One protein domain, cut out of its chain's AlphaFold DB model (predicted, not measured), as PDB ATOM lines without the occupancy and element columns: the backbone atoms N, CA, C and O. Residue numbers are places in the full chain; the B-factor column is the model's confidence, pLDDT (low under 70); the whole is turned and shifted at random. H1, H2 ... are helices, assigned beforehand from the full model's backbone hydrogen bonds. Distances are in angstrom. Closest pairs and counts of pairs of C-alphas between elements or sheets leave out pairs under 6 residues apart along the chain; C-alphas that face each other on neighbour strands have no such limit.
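What this domain is: This is residues 1061 to 1183 of the 1184 residues of an uncharacterized protein of Candidatus Daviesbacteria bacterium RIFCSPLOWO2_01_FULL_40_24 (UniProt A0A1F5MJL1). What shape? A long kinked helix, H1, runs along one side of a body of five shorter helices. How is it built? The printed part has 123 residues with six named helices: class all helix. It is compact, radius of gyration of the C-alphas 14.8 A, spans 46 by 36 by 21 A.

Where its parts are: Which residues? H1 is residues 1066 to 1090, 36.4 A long, H2 1104 to 1114, H3 1117 to 1128, H4 1140 to 1147, H5 1154 to 1166, H6 1168 to 1181. Where does H1 begin? C-alpha 1066 is at (166.335, 176.759, 144.008).

How they stand to each other: What touches H2? H3 does, closest C-alphas 1112 and 1120 at 4.9 A; H4 does, closest C-alphas 1105 and 1143 at 5.5 A; H1 only just does, with residues 1066 to 1070 alone and 3 pairs of C-alphas within 8 A, the closest 1070 and 1107 at 7.5 A. Which backbones are complete? Every O i to N i+4 pair is within hydrogen-bond range in H2, H3, H4 and H5, 18 of 21 in H1, 7 of 10 in H6.

The domain as a whole: Any cut? The printed part has no cut. Where is pLDDT under 70? Residues 1088 to 1102, 1132 to 1134 and 1181 to 1183 are.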
ATOM      1  N   ASN A1061     158.683 179.901 144.462       93.06
ATOM      2  CA  ASN A1061     159.713 179.881 143.421       93.06
ATOM      3  C   ASN A1061     160.820 178.851 143.672       93.06
ATOM      4  O   ASN A1061     161.607 178.588 142.761       93.06
ATOM      5  N   LEU A1062     160.859 178.226 144.852       92.00
ATOM      6  CA  LEU A1062     161.907 177.298 145.280       92.00
ATOM      7  C   LEU A1062     162.142 176.155 144.286       92.00
ATOM      8  O   LEU A1062     163.285 175.795 144.010       92.00
ATOM      9  N   ASP A1063     161.074 175.594 143.720       89.88
ATOM     10  CA  ASP A1063     161.183 174.454 142.805       89.88
ATOM     11  C   ASP A1063     161.787 174.852 141.451       89.88
ATOM     12  O   ASP A1063     162.527 174.072 140.847       89.88
ATOM     13  N   LYS A1064     161.513 176.081 140.991       92.31
ATOM     14  CA  LYS A1064     161.970 176.615 139.698       92.31
ATOM     15  C   LYS A1064     163.364 177.241 139.781       92.31
ATOM     16  O   LYS A1064     164.157 177.082 138.855       92.31
ATOM     17  N   LYS A1065     163.651 177.963 140.869       94.38
ATOM     18  CA  LYS A1065     164.873 178.755 141.099       94.38
ATOM     19  C   LYS A1065     165.500 178.449 142.460       94.38
ATOM     20  O   LYS A1065     165.586 179.325 143.325       94.38
ATOM     21  N   PRO A1066     165.915 177.192 142.687       92.06
ATOM     22  CA  PRO A1066     166.335 176.759 144.008       92.06
ATOM     23  C   PRO A1066     167.597 177.469 144.494       92.06
ATOM     24  O   PRO A1066     167.671 177.831 145.660       92.06
ATOM     25  N   THR A1067     168.591 177.694 143.636       92.94
ATOM     26  CA  THR A1067     169.874 178.277 144.056       92.94
ATOM     27  C   THR A1067     169.687 179.675 144.643       92.94
ATOM     28  O   THR A1067     170.179 179.968 145.732       92.94
ATOM     29  N   GLU A1068     168.934 180.516 143.943       95.75
ATOM     30  CA  GLU A1068     168.660 181.901 144.304       95.75
ATOM     31  C   GLU A1068     167.730 182.001 145.519       95.75
ATOM     32  O   GLU A1068     168.016 182.744 146.457       95.75
ATOM     33  N   CYS A1069     166.651 181.208 145.543       94.75
ATOM     34  CA  CYS A1069     165.709 181.185 146.665       94.75
ATOM     35  C   CYS A1069     166.381 180.708 147.960       94.75
ATOM     36  O   CYS A1069     166.155 181.282 149.024       94.75
ATOM     37  N   LEU A1070     167.247 179.692 147.874       94.00
ATOM     38  CA  LEU A1070     168.006 179.201 149.022       94.00
ATOM     39  C   LEU A1070     169.026 180.228 149.517       94.00
ATOM     40  O   LEU A1070     169.216 180.344 150.723       94.00
ATOM     41  N   ALA A1071     169.677 180.982 148.626       94.12
ATOM     42  CA  ALA A1071     170.585 182.051 149.037       94.12
ATOM     43  C   ALA A1071     169.846 183.144 149.829       94.12
ATOM     44  O   ALA A1071     170.287 183.496 150.923       94.12
ATOM     45  N   LEU A1072     168.690 183.598 149.329       94.88
ATOM     46  CA  LEU A1072     167.852 184.593 150.005       94.88
ATOM     47  C   LEU A1072     167.360 184.092 151.373       94.88
ATOM     48  O   LEU A1072     167.477 184.793 152.376       94.88
ATOM     49  N   TRP A1073     166.883 182.846 151.441       93.75
ATOM     50  CA  TRP A1073     166.448 182.221 152.693       93.75
ATOM     51  C   TRP A1073     167.563 182.172 153.750       93.75
ATOM     52  O   TRP A1073     167.343 182.523 154.910       93.75
ATOM     53  N   LYS A1074     168.783 181.790 153.352       92.88
ATOM     54  CA  LYS A1074     169.948 181.726 154.250       92.88
ATOM     55  C   LYS A1074     170.291 183.087 154.862       92.88
ATOM     56  O   LYS A1074     170.769 183.140 155.996       92.88
ATOM     57  N   GLU A1075     170.072 184.183 154.139       93.12
ATOM     58  CA  GLU A1075     170.246 185.540 154.672       93.12
ATOM     59  C   GLU A1075     169.161 185.885 155.698       93.12
ATOM     60  O   GLU A1075     169.491 186.384 156.780       93.12
ATOM     61  N   CYS A1076     167.900 185.534 155.415       90.94
ATOM     62  CA  CYS A1076     166.785 185.731 156.341       90.94
ATOM     63  C   CYS A1076     167.038 185.051 157.696       90.94
ATOM     64  O   CYS A1076     166.992 185.716 158.733       90.94
ATOM     65  N   ILE A1077     167.400 183.760 157.692       89.50
ATOM     66  CA  ILE A1077     167.636 182.974 158.917       89.50
ATOM     67  C   ILE A1077     168.725 183.595 159.802       89.50
ATOM     68  O   ILE A1077     168.570 183.690 161.020       89.50
ATOM     69  N   LYS A1078     169.826 184.079 159.212       89.50
ATOM     70  CA  LYS A1078     170.912 184.709 159.985       89.50
ATOM     71  C   LYS A1078     170.443 185.968 160.720       89.50
ATOM     72  O   LYS A1078     170.849 186.214 161.860       89.50
ATOM     73  N   LEU A1079     169.612 186.780 160.070       89.25
ATOM     74  CA  LEU A1079     169.085 188.020 160.641       89.25
ATOM     75  C   LEU A1079     168.002 187.752 161.688       89.25
ATOM     76  O   LEU A1079     168.016 188.386 162.748       89.25
ATOM     77  N   GLU A1080     167.138 186.769 161.436       84.88
ATOM     78  CA  GLU A1080     166.143 186.263 162.383       84.88
ATOM     79  C   GLU A1080     166.793 185.743 163.663       84.88
ATOM     80  O   GLU A1080     166.471 186.229 164.748       84.88
ATOM     81  N   LYS A1081     167.779 184.841 163.555       84.69
ATOM     82  CA  LYS A1081     168.518 184.295 164.705       84.69
ATOM     83  C   LYS A1081     169.089 185.401 165.585       84.69
ATOM     84  O   LYS A1081     168.912 185.389 166.806       84.69
ATOM     85  N   LYS A1082     169.740 186.394 164.970       86.25
ATOM     86  CA  LYS A1082     170.315 187.544 165.681       86.25
ATOM     87  C   LYS A1082     169.238 188.367 166.394       86.25
ATOM     88  O   LYS A1082     169.472 188.832 167.511       86.25
ATOM     89  N   TYR A1083     168.080 188.563 165.764       83.50
ATOM     90  CA  TYR A1083     166.974 189.317 166.347       83.50
ATOM     91  C   TYR A1083     166.321 188.566 167.514       83.50
ATOM     92  O   TYR A1083     166.211 189.127 168.606       83.50
ATOM     93  N   LEU A1084     165.943 187.301 167.311       77.50
ATOM     94  CA  LEU A1084     165.265 186.459 168.301       77.50
ATOM     95  C   LEU A1084     166.135 186.245 169.543       77.50
ATOM     96  O   LEU A1084     165.679 186.490 170.658       77.50
ATOM     97  N   THR A1085     167.418 185.916 169.359       77.19
ATOM     98  CA  THR A1085     168.368 185.732 170.473       77.19
ATOM     99  C   THR A1085     168.470 186.972 171.365       77.19
ATOM    100  O   THR A1085     168.624 186.860 172.578       77.19
ATOM    101  N   LYS A1086     168.364 188.174 170.784       78.50
ATOM    102  CA  LYS A1086     168.468 189.438 171.526       78.50
ATOM    103  C   LYS A1086     167.201 189.786 172.320       78.50
ATOM    104  O   LYS A1086     167.320 190.440 173.353       78.50
ATOM    105  N   HIS A1087     166.013 189.403 171.848       70.62
ATOM    106  CA  HIS A1087     164.739 189.915 172.384       70.62
ATOM    107  C   HIS A1087     163.881 188.863 173.109       70.62
ATOM    108  O   HIS A1087     162.928 189.242 173.785       70.62
ATOM    109  N   PHE A1088     164.225 187.572 173.041       63.97
ATOM    110  CA  PHE A1088     163.478 186.493 173.708       63.97
ATOM    111  C   PHE A1088     163.413 186.639 175.242       63.97
ATOM    112  O   PHE A1088     162.391 186.354 175.854       63.97
ATOM    113  N   ALA A1089     164.467 187.166 175.877       55.03
ATOM    114  CA  ALA A1089     164.555 187.325 177.335       55.03
ATOM    115  C   ALA A1089     163.703 188.474 177.929       55.03
ATOM    116  O   ALA A1089     163.738 188.689 179.138       55.03
ATOM    117  N   GLN A1090     162.977 189.244 177.106       52.78
ATOM    118  CA  GLN A1090     162.232 190.449 177.519       52.78
ATOM    119  C   GLN A1090     160.705 190.239 177.620       52.78
ATOM    120  O   GLN A1090     159.955 191.211 177.588       52.78
ATOM    121  N   ASP A1091     160.244 188.989 177.731       47.44
ATOM    122  CA  ASP A1091     158.841 188.610 178.003       47.44
ATOM    123  C   ASP A1091     157.797 189.103 176.967       47.44
ATOM    124  O   ASP A1091     156.605 189.222 177.243       47.44
ATOM    125  N   LYS A1092     158.229 189.338 175.720       44.34
ATOM    126  CA  LYS A1092     157.371 189.670 174.559       44.34
ATOM    127  C   LYS A1092     156.889 188.431 173.784       44.34
ATOM    128  O   LYS A1092     156.696 188.488 172.572       44.34
ATOM    129  N   LEU A1093     156.696 187.298 174.466       46.28
ATOM    130  CA  LEU A1093     156.349 186.006 173.847       46.28
ATOM    131  C   LEU A1093     155.078 186.074 172.975       46.28
ATOM    132  O   LEU A1093     155.039 185.485 171.898       46.28
ATOM    133  N   VAL A1094     154.077 186.868 173.377       41.59
ATOM    134  CA  VAL A1094     152.801 187.030 172.648       41.59
ATOM    135  C   VAL A1094     152.982 187.652 171.252       41.59
ATOM    136  O   VAL A1094     152.221 187.330 170.345       41.59
ATOM    137  N   GLU A1095     154.022 188.466 171.041       44.94
ATOM    138  CA  GLU A1095     154.346 189.087 169.743       44.94
ATOM    139  C   GLU A1095     155.152 188.148 168.811       44.94
ATOM    140  O   GLU A1095     155.400 188.494 167.661       44.94
ATOM    141  N   MET A1096     155.577 186.965 169.282       48.94
ATOM    142  CA  MET A1096     156.481 186.047 168.559       48.94
ATOM    143  C   MET A1096     155.812 184.742 168.096       48.94
ATOM    144  O   MET A1096     156.438 183.931 167.410       48.94
ATOM    145  N   HIS A1097     154.548 184.517 168.465       41.88
ATOM    146  CA  HIS A1097     153.853 183.250 168.226       41.88
ATOM    147  C   HIS A1097     153.305 183.070 166.802       41.88
ATOM    148  O   HIS A1097     152.778 181.994 166.515       41.88
ATOM    149  N   TRP A1098     153.443 184.049 165.894       50.56
ATOM    150  CA  TRP A1098     152.908 183.922 164.536       50.56
ATOM    151  C   TRP A1098     153.887 184.294 163.393       50.56
ATOM    152  O   TRP A1098     154.246 185.446 163.234       50.56
ATOM    153  N   TRP A1099     154.262 183.270 162.598       58.72
ATOM    154  CA  TRP A1099     154.379 183.199 161.115       58.72
ATOM    155  C   TRP A1099     155.579 183.848 160.371       58.72
ATOM    156  O   TRP A1099     155.393 184.746 159.555       58.72
ATOM    157  N   PRO A1100     156.797 183.286 160.519       54.44
ATOM    158  CA  PRO A1100     157.627 182.967 159.332       54.44
ATOM    159  C   PRO A1100     158.039 181.478 159.206       54.44
ATOM    160  O   PRO A1100     158.607 181.060 158.202       54.44
ATOM    161  N   TYR A1101     157.704 180.630 160.186       63.81
ATOM    162  CA  TYR A1101     158.214 179.249 160.298       63.81
ATOM    163  C   TYR A1101     157.446 178.178 159.498       63.81
ATOM    164  O   TYR A1101     157.720 176.989 159.643       63.81
ATOM    165  N   HIS A1102     156.459 178.539 158.675       63.28
ATOM    166  CA  HIS A1102     155.630 177.541 157.968       63.28
ATOM    167  C   HIS A1102     156.380 176.747 156.902       63.28
ATOM    168  O   HIS A1102     155.998 175.616 156.626       63.28
ATOM    169  N   TYR A1103     157.427 177.332 156.317       71.06
ATOM    170  CA  TYR A1103     158.054 176.824 155.090       71.06
ATOM    171  C   TYR A1103     159.453 176.231 155.300       71.06
ATOM    172  O   TYR A1103     160.052 175.704 154.361       71.06
ATOM    173  N   ASN A1104     159.995 176.314 156.520       86.94
ATOM    174  CA  ASN A1104     161.379 175.932 156.791       86.94
ATOM    175  C   ASN A1104     161.641 174.440 156.539       86.94
ATOM    176  O   ASN A1104     162.723 174.103 156.061       86.94
ATOM    177  N   GLY A1105     160.687 173.541 156.799       88.38
ATOM    178  CA  GLY A1105     160.905 172.112 156.590       88.38
ATOM    179  C   GLY A1105     161.055 171.727 155.119       88.38
ATOM    180  O   GLY A1105     162.040 171.082 154.752       88.38
ATOM    181  N   LYS A1106     160.145 172.184 154.254       87.88
ATOM    182  CA  LYS A1106     160.232 172.006 152.794       87.88
ATOM    183  C   LYS A1106     161.532 172.585 152.229       87.88
ATOM    184  O   LYS A1106     162.190 171.939 151.413       87.88
ATOM    185  N   ILE A1107     161.938 173.771 152.690       90.31
ATOM    186  CA  ILE A1107     163.187 174.414 152.257       90.31
ATOM    187  C   ILE A1107     164.410 173.576 152.659       90.31
ATOM    188  O   ILE A1107     165.282 173.322 151.826       90.31
ATOM    189  N   LEU A1108     164.454 173.080 153.899       91.44
ATOM    190  CA  LEU A1108     165.524 172.199 154.380       91.44
ATOM    191  C   LEU A1108     165.622 170.900 153.570       91.44
ATOM    192  O   LEU A1108     166.729 170.464 153.249       91.44
ATOM    193  N   LEU A1109     164.494 170.289 153.190       91.06
ATOM    194  CA  LEU A1109     164.516 169.121 152.303       91.06
ATOM    195  C   LEU A1109     165.150 169.450 150.955       91.06
ATOM    196  O   LEU A1109     165.994 168.694 150.475       91.06
ATOM    197  N   ARG A1110     164.808 170.605 150.379       89.81
ATOM    198  CA  ARG A1110     165.384 171.033 149.104       89.81
ATOM    199  C   ARG A1110     166.892 171.277 149.197       89.81
ATOM    200  O   ARG A1110     167.622 170.933 148.269       89.81
ATOM    201  N   ILE A1111     167.380 171.798 150.327       90.75
ATOM    202  CA  ILE A1111     168.822 171.874 150.622       90.75
ATOM    203  C   ILE A1111     169.430 170.468 150.639       90.75
ATOM    204  O   ILE A1111     170.448 170.244 149.991       90.75
ATOM    205  N   ALA A1112     168.798 169.508 151.317       90.56
ATOM    206  CA  ALA A1112     169.304 168.138 151.389       90.56
ATOM    207  C   ALA A1112     169.368 167.447 150.015       90.56
ATOM    208  O   ALA A1112     170.268 166.641 149.782       90.56
ATOM    209  N   GLU A1113     168.418 167.736 149.124       89.88
ATOM    210  CA  GLU A1113     168.376 167.207 147.755       89.88
ATOM    211  C   GLU A1113     169.456 167.812 146.851       89.88
ATOM    212  O   GLU A1113     170.075 167.092 146.073       89.88
ATOM    213  N   LEU A1114     169.673 169.128 146.934       90.25
ATOM    214  CA  LEU A1114     170.511 169.860 145.976       90.25
ATOM    215  C   LEU A1114     171.939 170.127 146.461       90.25
ATOM    216  O   LEU A1114     172.854 170.215 145.647       90.25
ATOM    217  N   GLN A1115     172.127 170.306 147.769       91.12
ATOM    218  CA  GLN A1115     173.397 170.695 148.401       91.12
ATOM    219  C   GLN A1115     173.957 169.592 149.312       91.12
ATOM    220  O   GLN A1115     175.108 169.667 149.739       91.12
ATOM    221  N   GLY A1116     173.178 168.536 149.557       90.19
ATOM    222  CA  GLY A1116     173.608 167.343 150.274       90.19
ATOM    223  C   GLY A1116     173.447 167.416 151.793       90.19
ATOM    224  O   GLY A1116     172.966 168.389 152.373       90.19
ATOM    225  N   GLU A1117     173.841 166.322 152.440       90.06
ATOM    226  CA  GLU A1117     173.622 166.053 153.867       90.06
ATOM    227  C   GLU A1117     174.317 167.055 154.795       90.06
ATOM    228  O   GLU A1117     173.735 167.489 155.787       90.06
ATOM    229  N   LYS A1118     175.546 167.453 154.456       90.56
ATOM    230  CA  LYS A1118     176.340 168.382 155.265       90.56
ATOM    231  C   LYS A1118     175.637 169.736 155.422       90.56
ATOM    232  O   LYS A1118     175.521 170.245 156.535       90.56
ATOM    233  N   GLU A1119     175.099 170.261 154.329       91.81
ATOM    234  CA  GLU A1119     174.503 171.595 154.300       91.81
ATOM    235  C   GLU A1119     173.100 171.555 154.908       91.81
ATOM    236  O   GLU A1119     172.704 172.464 155.631       91.81
ATOM    237  N   PHE A1120     172.375 170.452 154.717       93.81
ATOM    238  CA  PHE A1120     171.150 170.186 155.465       93.81
ATOM    239  C   PHE A1120     171.382 170.232 156.986       93.81
ATOM    240  O   PHE A1120     170.633 170.905 157.695       93.81
ATOM    241  N   LEU A1121     172.430 169.567 157.486       92.62
ATOM    242  CA  LEU A1121     172.760 169.554 158.913       92.62
ATOM    243  C   LEU A1121     173.227 170.917 159.431       92.62
ATOM    244  O   LEU A1121     172.888 171.279 160.552       92.62
ATOM    245  N   GLU A1122     173.975 171.685 158.642       92.88
ATOM    246  CA  GLU A1122     174.375 173.048 159.011       92.88
ATOM    247  C   GLU A1122     173.144 173.925 159.295       92.88
ATOM    248  O   GLU A1122     173.008 174.480 160.386       92.88
ATOM    249  N   TRP A1123     172.207 173.992 158.346       91.81
ATOM    250  CA  TRP A1123     171.049 174.885 158.429       91.81
ATOM    251  C   TRP A1123     169.959 174.392 159.382       91.81
ATOM    252  O   TRP A1123     169.315 175.201 160.051       91.81
ATOM    253  N   LEU A1124     169.787 173.073 159.512       91.94
ATOM    254  CA  LEU A1124     168.955 172.510 160.573       91.94
ATOM    255  C   LEU A1124     169.556 172.801 161.958       91.94
ATOM    256  O   LEU A1124     168.821 173.108 162.897       91.94
ATOM    257  N   GLY A1125     170.886 172.759 162.074       90.38
ATOM    258  CA  GLY A1125     171.617 173.167 163.269       90.38
ATOM    259  C   GLY A1125     171.348 174.621 163.645       90.38
ATOM    260  O   GLY A1125     170.966 174.890 164.784       90.38
ATOM    261  N   GLU A1126     171.452 175.535 162.677       88.81
ATOM    262  CA  GLU A1126     171.184 176.968 162.866       88.81
ATOM    263  C   GLU A1126     169.778 177.246 163.415       88.81
ATOM    264  O   GLU A1126     169.638 178.055 164.335       88.81
ATOM    265  N   LEU A1127     168.763 176.543 162.903       87.69
ATOM    266  CA  LEU A1127     167.384 176.619 163.394       87.69
ATOM    267  C   LEU A1127     167.224 175.990 164.785       87.69
ATOM    268  O   LEU A1127     166.541 176.549 165.637       87.69
ATOM    269  N   SER A1128     167.877 174.853 165.051       85.94
ATOM    270  CA  SER A1128     167.820 174.177 166.360       85.94
ATOM    271  C   SER A1128     168.467 174.977 167.504       85.94
ATOM    272  O   SER A1128     168.227 174.690 168.676       85.94
ATOM    273  N   ASP A1129     169.273 175.988 167.173       85.38
ATOM    274  CA  ASP A1129     169.897 176.907 168.130       85.38
ATOM    275  C   ASP A1129     168.991 178.077 168.547       85.38
ATOM    276  O   ASP A1129     169.417 178.934 169.325       85.38
ATOM    277  N   TYR A1130     167.769 178.170 168.016       82.06
ATOM    278  CA  TYR A1130     166.823 179.203 168.439       82.06
ATOM    279  C   TYR A1130     166.437 179.008 169.922       82.06
ATOM    280  O   TYR A1130     166.509 177.887 170.424       82.06
ATOM    281  N   PRO A1131     166.040 180.072 170.655       73.06
ATOM    282  CA  PRO A1131     165.669 179.952 172.067       73.06
ATOM    283  C   PRO A1131     164.523 178.956 172.336       73.06
ATOM    284  O   PRO A1131     163.580 178.846 171.548       73.06
ATOM    285  N   GLU A1132     164.571 178.281 173.491       64.31
ATOM    286  CA  GLU A1132     163.570 177.295 173.928       64.31
ATOM    287  C   GLU A1132     162.187 177.931 174.108       64.31
ATOM    288  O   GLU A1132     161.970 178.691 175.046       64.31
ATOM    289  N   GLY A1133     161.256 177.633 173.191       59.81
ATOM    290  CA  GLY A1133     159.917 178.237 173.124       59.81
ATOM    291  C   GLY A1133     159.560 178.833 171.755       59.81
ATOM    292  O   GLY A1133     158.386 179.096 171.496       59.81
ATOM    293  N   VAL A1134     160.541 179.010 170.860       68.62
ATOM    294  CA  VAL A1134     160.324 179.461 169.475       68.62
ATOM    295  C   VAL A1134     160.068 178.261 168.558       68.62
ATOM    296  O   VAL A1134     160.874 177.337 168.486       68.62
ATOM    297  N   THR A1135     158.955 178.267 167.822       71.50
ATOM    298  CA  THR A1135     158.681 177.263 166.781       71.50
ATOM    299  C   THR A1135     159.663 177.432 165.622       71.50
ATOM    300  O   THR A1135     159.785 178.528 165.094       71.50
ATOM    301  N   ILE A1136     160.347 176.364 165.200       77.12
ATOM    302  CA  ILE A1136     161.357 176.425 164.119       77.12
ATOM    303  C   ILE A1136     160.807 176.004 162.747       77.12
ATOM    304  O   ILE A1136     161.299 176.469 161.718       77.12
ATOM    305  N   ALA A1137     159.784 175.142 162.736       79.88
ATOM    306  CA  ALA A1137     159.062 174.689 161.549       79.88
ATOM    307  C   ALA A1137     157.705 174.066 161.936       79.88
ATOM    308  O   ALA A1137     157.650 173.289 162.891       79.88
ATOM    309  N   ASN A1138     156.630 174.340 161.189       75.44
ATOM    310  CA  ASN A1138     155.340 173.642 161.379       75.44
ATOM    311  C   ASN A1138     155.296 172.279 160.673       75.44
ATOM    312  O   ASN A1138     154.587 171.366 161.090       75.44
ATOM    313  N   ASP A1139     156.103 172.119 159.633       81.56
ATOM    314  CA  ASP A1139     156.292 170.906 158.849       81.56
ATOM    315  C   ASP A1139     157.498 170.079 159.344       81.56
ATOM    316  O   ASP A1139     158.104 169.317 158.601       81.56
ATOM    317  N   LEU A1140     157.854 170.164 160.631       86.12
ATOM    318  CA  LEU A1140     159.066 169.524 161.165       86.12
ATOM    319  C   LEU A1140     159.095 167.990 160.988       86.12
ATOM    320  O   LEU A1140     160.170 167.407 160.883       86.12
ATOM    321  N   ASN A1141     157.937 167.323 160.887       86.56
ATOM    322  CA  ASN A1141     157.847 165.874 160.656       86.56
ATOM    323  C   ASN A1141     158.649 165.408 159.431       86.56
ATOM    324  O   ASN A1141     159.377 164.419 159.522       86.56
ATOM    325  N   ILE A1142     158.554 166.133 158.310       87.06
ATOM    326  CA  ILE A1142     159.249 165.760 157.070       87.06
ATOM    327  C   ILE A1142     160.772 165.928 157.202       87.06
ATOM    328  O   ILE A1142     161.538 165.124 156.674       87.06
ATOM    329  N   VAL A1143     161.217 166.913 157.988       89.38
ATOM    330  CA  VAL A1143     162.632 167.132 158.320       89.38
ATOM    331  C   VAL A1143     163.165 165.999 159.191       89.38
ATOM    332  O   VAL A1143     164.258 165.500 158.937       89.38
ATOM    333  N   ILE A1144     162.387 165.562 160.188       90.38
ATOM    334  CA  ILE A1144     162.749 164.436 161.054       90.38
ATOM    335  C   ILE A1144     162.879 163.150 160.242       90.38
ATOM    336  O   ILE A1144     163.865 162.432 160.396       90.38
ATOM    337  N   ASP A1145     161.930 162.862 159.353       89.00
ATOM    338  CA  ASP A1145     161.987 161.653 158.532       89.00
ATOM    339  C   ASP A1145     163.211 161.664 157.593       89.00
ATOM    340  O   ASP A1145     163.869 160.631 157.441       89.00
ATOM    341  N   ARG A1146     163.611 162.832 157.061       89.69
ATOM    342  CA  ARG A1146     164.878 162.987 156.325       89.69
ATOM    343  C   ARG A1146     166.105 162.824 157.221       89.69
ATOM    344  O   ARG A1146     167.038 162.124 156.826       89.69
ATOM    345  N   LEU A1147     166.111 163.410 158.419       88.94
ATOM    346  CA  LEU A1147     167.207 163.291 159.386       88.94
ATOM    347  C   LEU A1147     167.448 161.827 159.787       88.94
ATOM    348  O   LEU A1147     168.591 161.429 159.962       88.94
ATOM    349  N   LYS A1148     166.409 160.977 159.815       88.31
ATOM    350  CA  LYS A1148     166.565 159.524 160.033       88.31
ATOM    351  C   LYS A1148     167.324 158.783 158.920       88.31
ATOM    352  O   LYS A1148     167.683 157.624 159.110       88.31
ATOM    353  N   THR A1149     167.528 159.395 157.754       85.25
ATOM    354  CA  THR A1149     168.294 158.802 156.635       85.25
ATOM    355  C   THR A1149     169.756 159.253 156.590       85.25
ATOM    356  O   THR A1149     170.532 158.709 155.813       85.25
ATOM    357  N   VAL A1150     170.112 160.241 157.414       86.44
ATOM    358  CA  VAL A1150     171.460 160.808 157.568       86.44
ATOM    359  C   VAL A1150     172.306 159.869 158.427       86.44
ATOM    360  O   VAL A1150     171.789 159.218 159.338       86.44
ATOM    361  N   SER A1151     173.610 159.811 158.172       83.69
ATOM    362  CA  SER A1151     174.544 159.034 158.996       83.69
ATOM    363  C   SER A1151     174.643 159.575 160.435       83.69
ATOM    364  O   SER A1151     174.547 160.782 160.693       83.69
ATOM    365  N   VAL A1152     174.830 158.683 161.412       84.19
ATOM    366  CA  VAL A1152     175.007 159.095 162.813       84.19
ATOM    367  C   VAL A1152     176.414 159.665 162.992       84.19
ATOM    368  O   VAL A1152     177.409 158.949 162.969       84.19
ATOM    369  N   SER A1153     176.488 160.976 163.193       84.94
ATOM    370  CA  SER A1153     177.700 161.726 163.522       84.94
ATOM    371  C   SER A1153     177.485 162.481 164.832       84.94
ATOM    372  O   SER A1153     176.349 162.643 165.283       84.94
ATOM    373  N   SER A1154     178.556 162.989 165.452       84.62
ATOM    374  CA  SER A1154     178.428 163.842 166.643       84.62
ATOM    375  C   SER A1154     177.531 165.058 166.378       84.62
ATOM    376  O   SER A1154     176.681 165.379 167.201       84.62
ATOM    377  N   GLN A1155     177.656 165.678 165.200       86.94
ATOM    378  CA  GLN A1155     176.858 166.832 164.788       86.94
ATOM    379  C   GLN A1155     175.378 166.478 164.579       86.94
ATOM    380  O   GLN A1155     174.514 167.108 165.188       86.94
ATOM    381  N   SER A1156     175.071 165.471 163.750       87.88
ATOM    382  CA  SER A1156     173.679 165.074 163.471       87.88
ATOM    383  C   SER A1156     172.970 164.580 164.731       87.88
ATOM    384  O   SER A1156     171.801 164.901 164.941       87.88
ATOM    385  N   LYS A1157     173.695 163.884 165.616       87.31
ATOM    386  CA  LYS A1157     173.189 163.467 166.923       87.31
ATOM    387  C   LYS A1157     172.850 164.670 167.801       87.31
ATOM    388  O   LYS A1157     171.709 164.774 168.226       87.31
ATOM    389  N   THR A1158     173.769 165.617 168.001       88.88
ATOM    390  CA  THR A1158     173.499 166.816 168.818       88.88
ATOM    391  C   THR A1158     172.323 167.640 168.287       88.88
ATOM    392  O   THR A1158     171.526 168.143 169.075       88.88
ATOM    393  N   ILE A1159     172.177 167.767 166.965       88.94
ATOM    394  CA  ILE A1159     171.038 168.469 166.355       88.94
ATOM    395  C   ILE A1159     169.723 167.746 166.668       88.94
ATOM    396  O   ILE A1159     168.767 168.378 167.115       88.94
ATOM    397  N   PHE A1160     169.672 166.423 166.481       89.44
ATOM    398  CA  PHE A1160     168.473 165.642 166.786       89.44
ATOM    399  C   PHE A1160     168.142 165.708 168.287       89.44
ATOM    400  O   PHE A1160     166.988 165.906 168.654       89.44
ATOM    401  N   GLU A1161     169.146 165.648 169.164       86.50
ATOM    402  CA  GLU A1161     168.971 165.784 170.615       86.50
ATOM    403  C   GLU A1161     168.389 167.152 171.007       86.50
ATOM    404  O   GLU A1161     167.473 167.204 171.828       86.50
ATOM    405  N   LYS A1162     168.852 168.249 170.386       85.19
ATOM    406  CA  LYS A1162     168.271 169.591 170.570       85.19
ATOM    407  C   LYS A1162     166.814 169.637 170.114       85.19
ATOM    408  O   LYS A1162     165.960 170.117 170.851       85.19
ATOM    409  N   ILE A1163     166.503 169.084 168.939       85.38
ATOM    410  CA  ILE A1163     165.123 169.039 168.431       85.38
ATOM    411  C   ILE A1163     164.218 168.214 169.355       85.38
ATOM    412  O   ILE A1163     163.093 168.619 169.635       85.38
ATOM    413  N   VAL A1164     164.709 167.083 169.865       82.88
ATOM    414  CA  VAL A1164     163.999 166.226 170.825       82.88
ATOM    415  C   VAL A1164     163.799 166.920 172.173       82.88
ATOM    416  O   VAL A1164     162.795 166.660 172.830       82.88
ATOM    417  N   ALA A1165     164.686 167.830 172.579       74.12
ATOM    418  CA  ALA A1165     164.469 168.644 173.773       74.12
ATOM    419  C   ALA A1165     163.264 169.593 173.614       74.12
ATOM    420  O   ALA A1165     162.450 169.700 174.528       74.12
ATOM    421  N   TYR A1166     163.083 170.205 172.435       71.31
ATOM    422  CA  TYR A1166     161.894 171.023 172.139       71.31
ATOM    423  C   TYR A1166     160.637 170.180 171.869       71.31
ATOM    424  O   TYR A1166     159.525 170.576 172.218       71.31
ATOM    425  N   HIS A1167     160.810 169.007 171.251       76.25
ATOM    426  CA  HIS A1167     159.741 168.103 170.821       76.25
ATOM    427  C   HIS A1167     160.029 166.641 171.230       76.25
ATOM    428  O   HIS A1167     160.407 165.817 170.385       76.25
ATOM    429  N   PRO A1168     159.802 166.276 172.508       74.88
ATOM    430  CA  PRO A1168     160.103 164.948 173.057       74.88
ATOM    431  C   PRO A1168     159.424 163.777 172.348       74.88
ATOM    432  O   PRO A1168     159.899 162.644 172.414       74.88
ATOM    433  N   ASP A1169     158.341 164.041 171.619       75.50
ATOM    434  CA  ASP A1169     157.620 163.054 170.816       75.50
ATOM    435  C   ASP A1169     158.510 162.357 169.767       75.50
ATOM    436  O   ASP A1169     158.231 161.222 169.373       75.50
ATOM    437  N   TYR A1170     159.605 162.996 169.339       85.00
ATOM    438  CA  TYR A1170     160.556 162.425 168.380       85.00
ATOM    439  C   TYR A1170     161.641 161.539 169.010       85.00
ATOM    440  O   TYR A1170     162.457 160.974 168.281       85.00
ATOM    441  N   PHE A1171     161.656 161.363 170.334       83.62
ATOM    442  CA  PHE A1171     162.698 160.605 171.036       83.62
ATOM    443  C   PHE A1171     162.844 159.153 170.551       83.62
ATOM    444  O   PHE A1171     163.953 158.697 170.284       83.62
ATOM    445  N   GLU A1172     161.734 158.433 170.368       80.75
ATOM    446  CA  GLU A1172     161.772 157.051 169.858       80.75
ATOM    447  C   GLU A1172     162.269 157.001 168.405       80.75
ATOM    448  O   GLU A1172     163.084 156.150 168.052       80.75
ATOM    449  N   LYS A1173     161.879 157.980 167.571       84.88
ATOM    450  CA  LYS A1173     162.402 158.113 166.201       84.88
ATOM    451  C   LYS A1173     163.922 158.330 166.195       84.88
ATOM    452  O   LYS A1173     164.595 157.786 165.321       84.88
ATOM    453  N   MET A1174     164.450 159.088 167.159       87.69
ATOM    454  CA  MET A1174     165.888 159.293 167.351       87.69
ATOM    455  C   MET A1174     166.584 158.003 167.820       87.69
ATOM    456  O   MET A1174     167.620 157.645 167.271       87.69
ATOM    457  N   LYS A1175     166.011 157.260 168.779       83.56
ATOM    458  CA  LYS A1175     166.564 155.973 169.249       83.56
ATOM    459  C   LYS A1175     166.607 154.902 168.162       83.56
ATOM    460  O   LYS A1175     167.611 154.204 168.024       83.56
ATOM    461  N   GLU A1176     165.542 154.772 167.376       84.12
ATOM    462  CA  GLU A1176     165.519 153.898 166.197       84.12
ATOM    463  C   GLU A1176     166.603 154.281 165.188       84.12
ATOM    464  O   GLU A1176     167.227 153.417 164.582       84.12
ATOM    465  N   TRP A1177     166.811 155.579 164.984       87.25
ATOM    466  CA  TRP A1177     167.811 156.076 164.050       87.25
ATOM    467  C   TRP A1177     169.241 155.785 164.520       87.25
ATOM    468  O   TRP A1177     170.045 155.293 163.730       87.25
ATOM    469  N   VAL A1178     169.537 156.002 165.805       84.00
ATOM    470  CA  VAL A1178     170.842 155.667 166.396       84.00
ATOM    471  C   VAL A1178     171.095 154.156 166.333       84.00
ATOM    472  O   VAL A1178     172.130 153.733 165.830       84.00
ATOM    473  N   SER A1179     170.122 153.333 166.739       80.38
ATOM    474  CA  SER A1179     170.292 151.870 166.794       80.38
ATOM    475  C   SER A1179     170.430 151.198 165.424       80.38
ATOM    476  O   SER A1179     171.115 150.187 165.313       80.38
ATOM    477  N   ARG A1180     169.832 151.757 164.362       73.94
ATOM    478  CA  ARG A1180     169.997 151.256 162.983       73.94
ATOM    479  C   ARG A1180     171.404 151.462 162.416       73.94
ATOM    480  O   ARG A1180     171.782 150.717 161.521       73.94
ATOM    481  N   ASN A1181     172.150 152.449 162.913       61.38
ATOM    482  CA  ASN A1181     173.500 152.777 162.440       61.38
ATOM    483  C   ASN A1181     174.617 152.191 163.331       61.38
ATOM    484  O   ASN A1181     175.768 152.209 162.921       61.38
ATOM    485  N   ASP A1182     174.291 151.633 164.507       56.03
ATOM    486  CA  ASP A1182     175.228 150.868 165.359       56.03
ATOM    487  C   ASP A1182     175.409 149.397 164.894       56.03
ATOM    488  O   ASP A1182     176.199 148.651 165.473       56.03
ATOM    489  N   VAL A1183     174.668 148.953 163.865       48.88
ATOM    490  CA  VAL A1183     174.698 147.575 163.311       48.88
ATOM    491  C   VAL A1183     175.327 147.518 161.898       48.88
ATOM    492  O   VAL A1183     175.326 146.467 161.258       48.88
TER     493      VAL A1183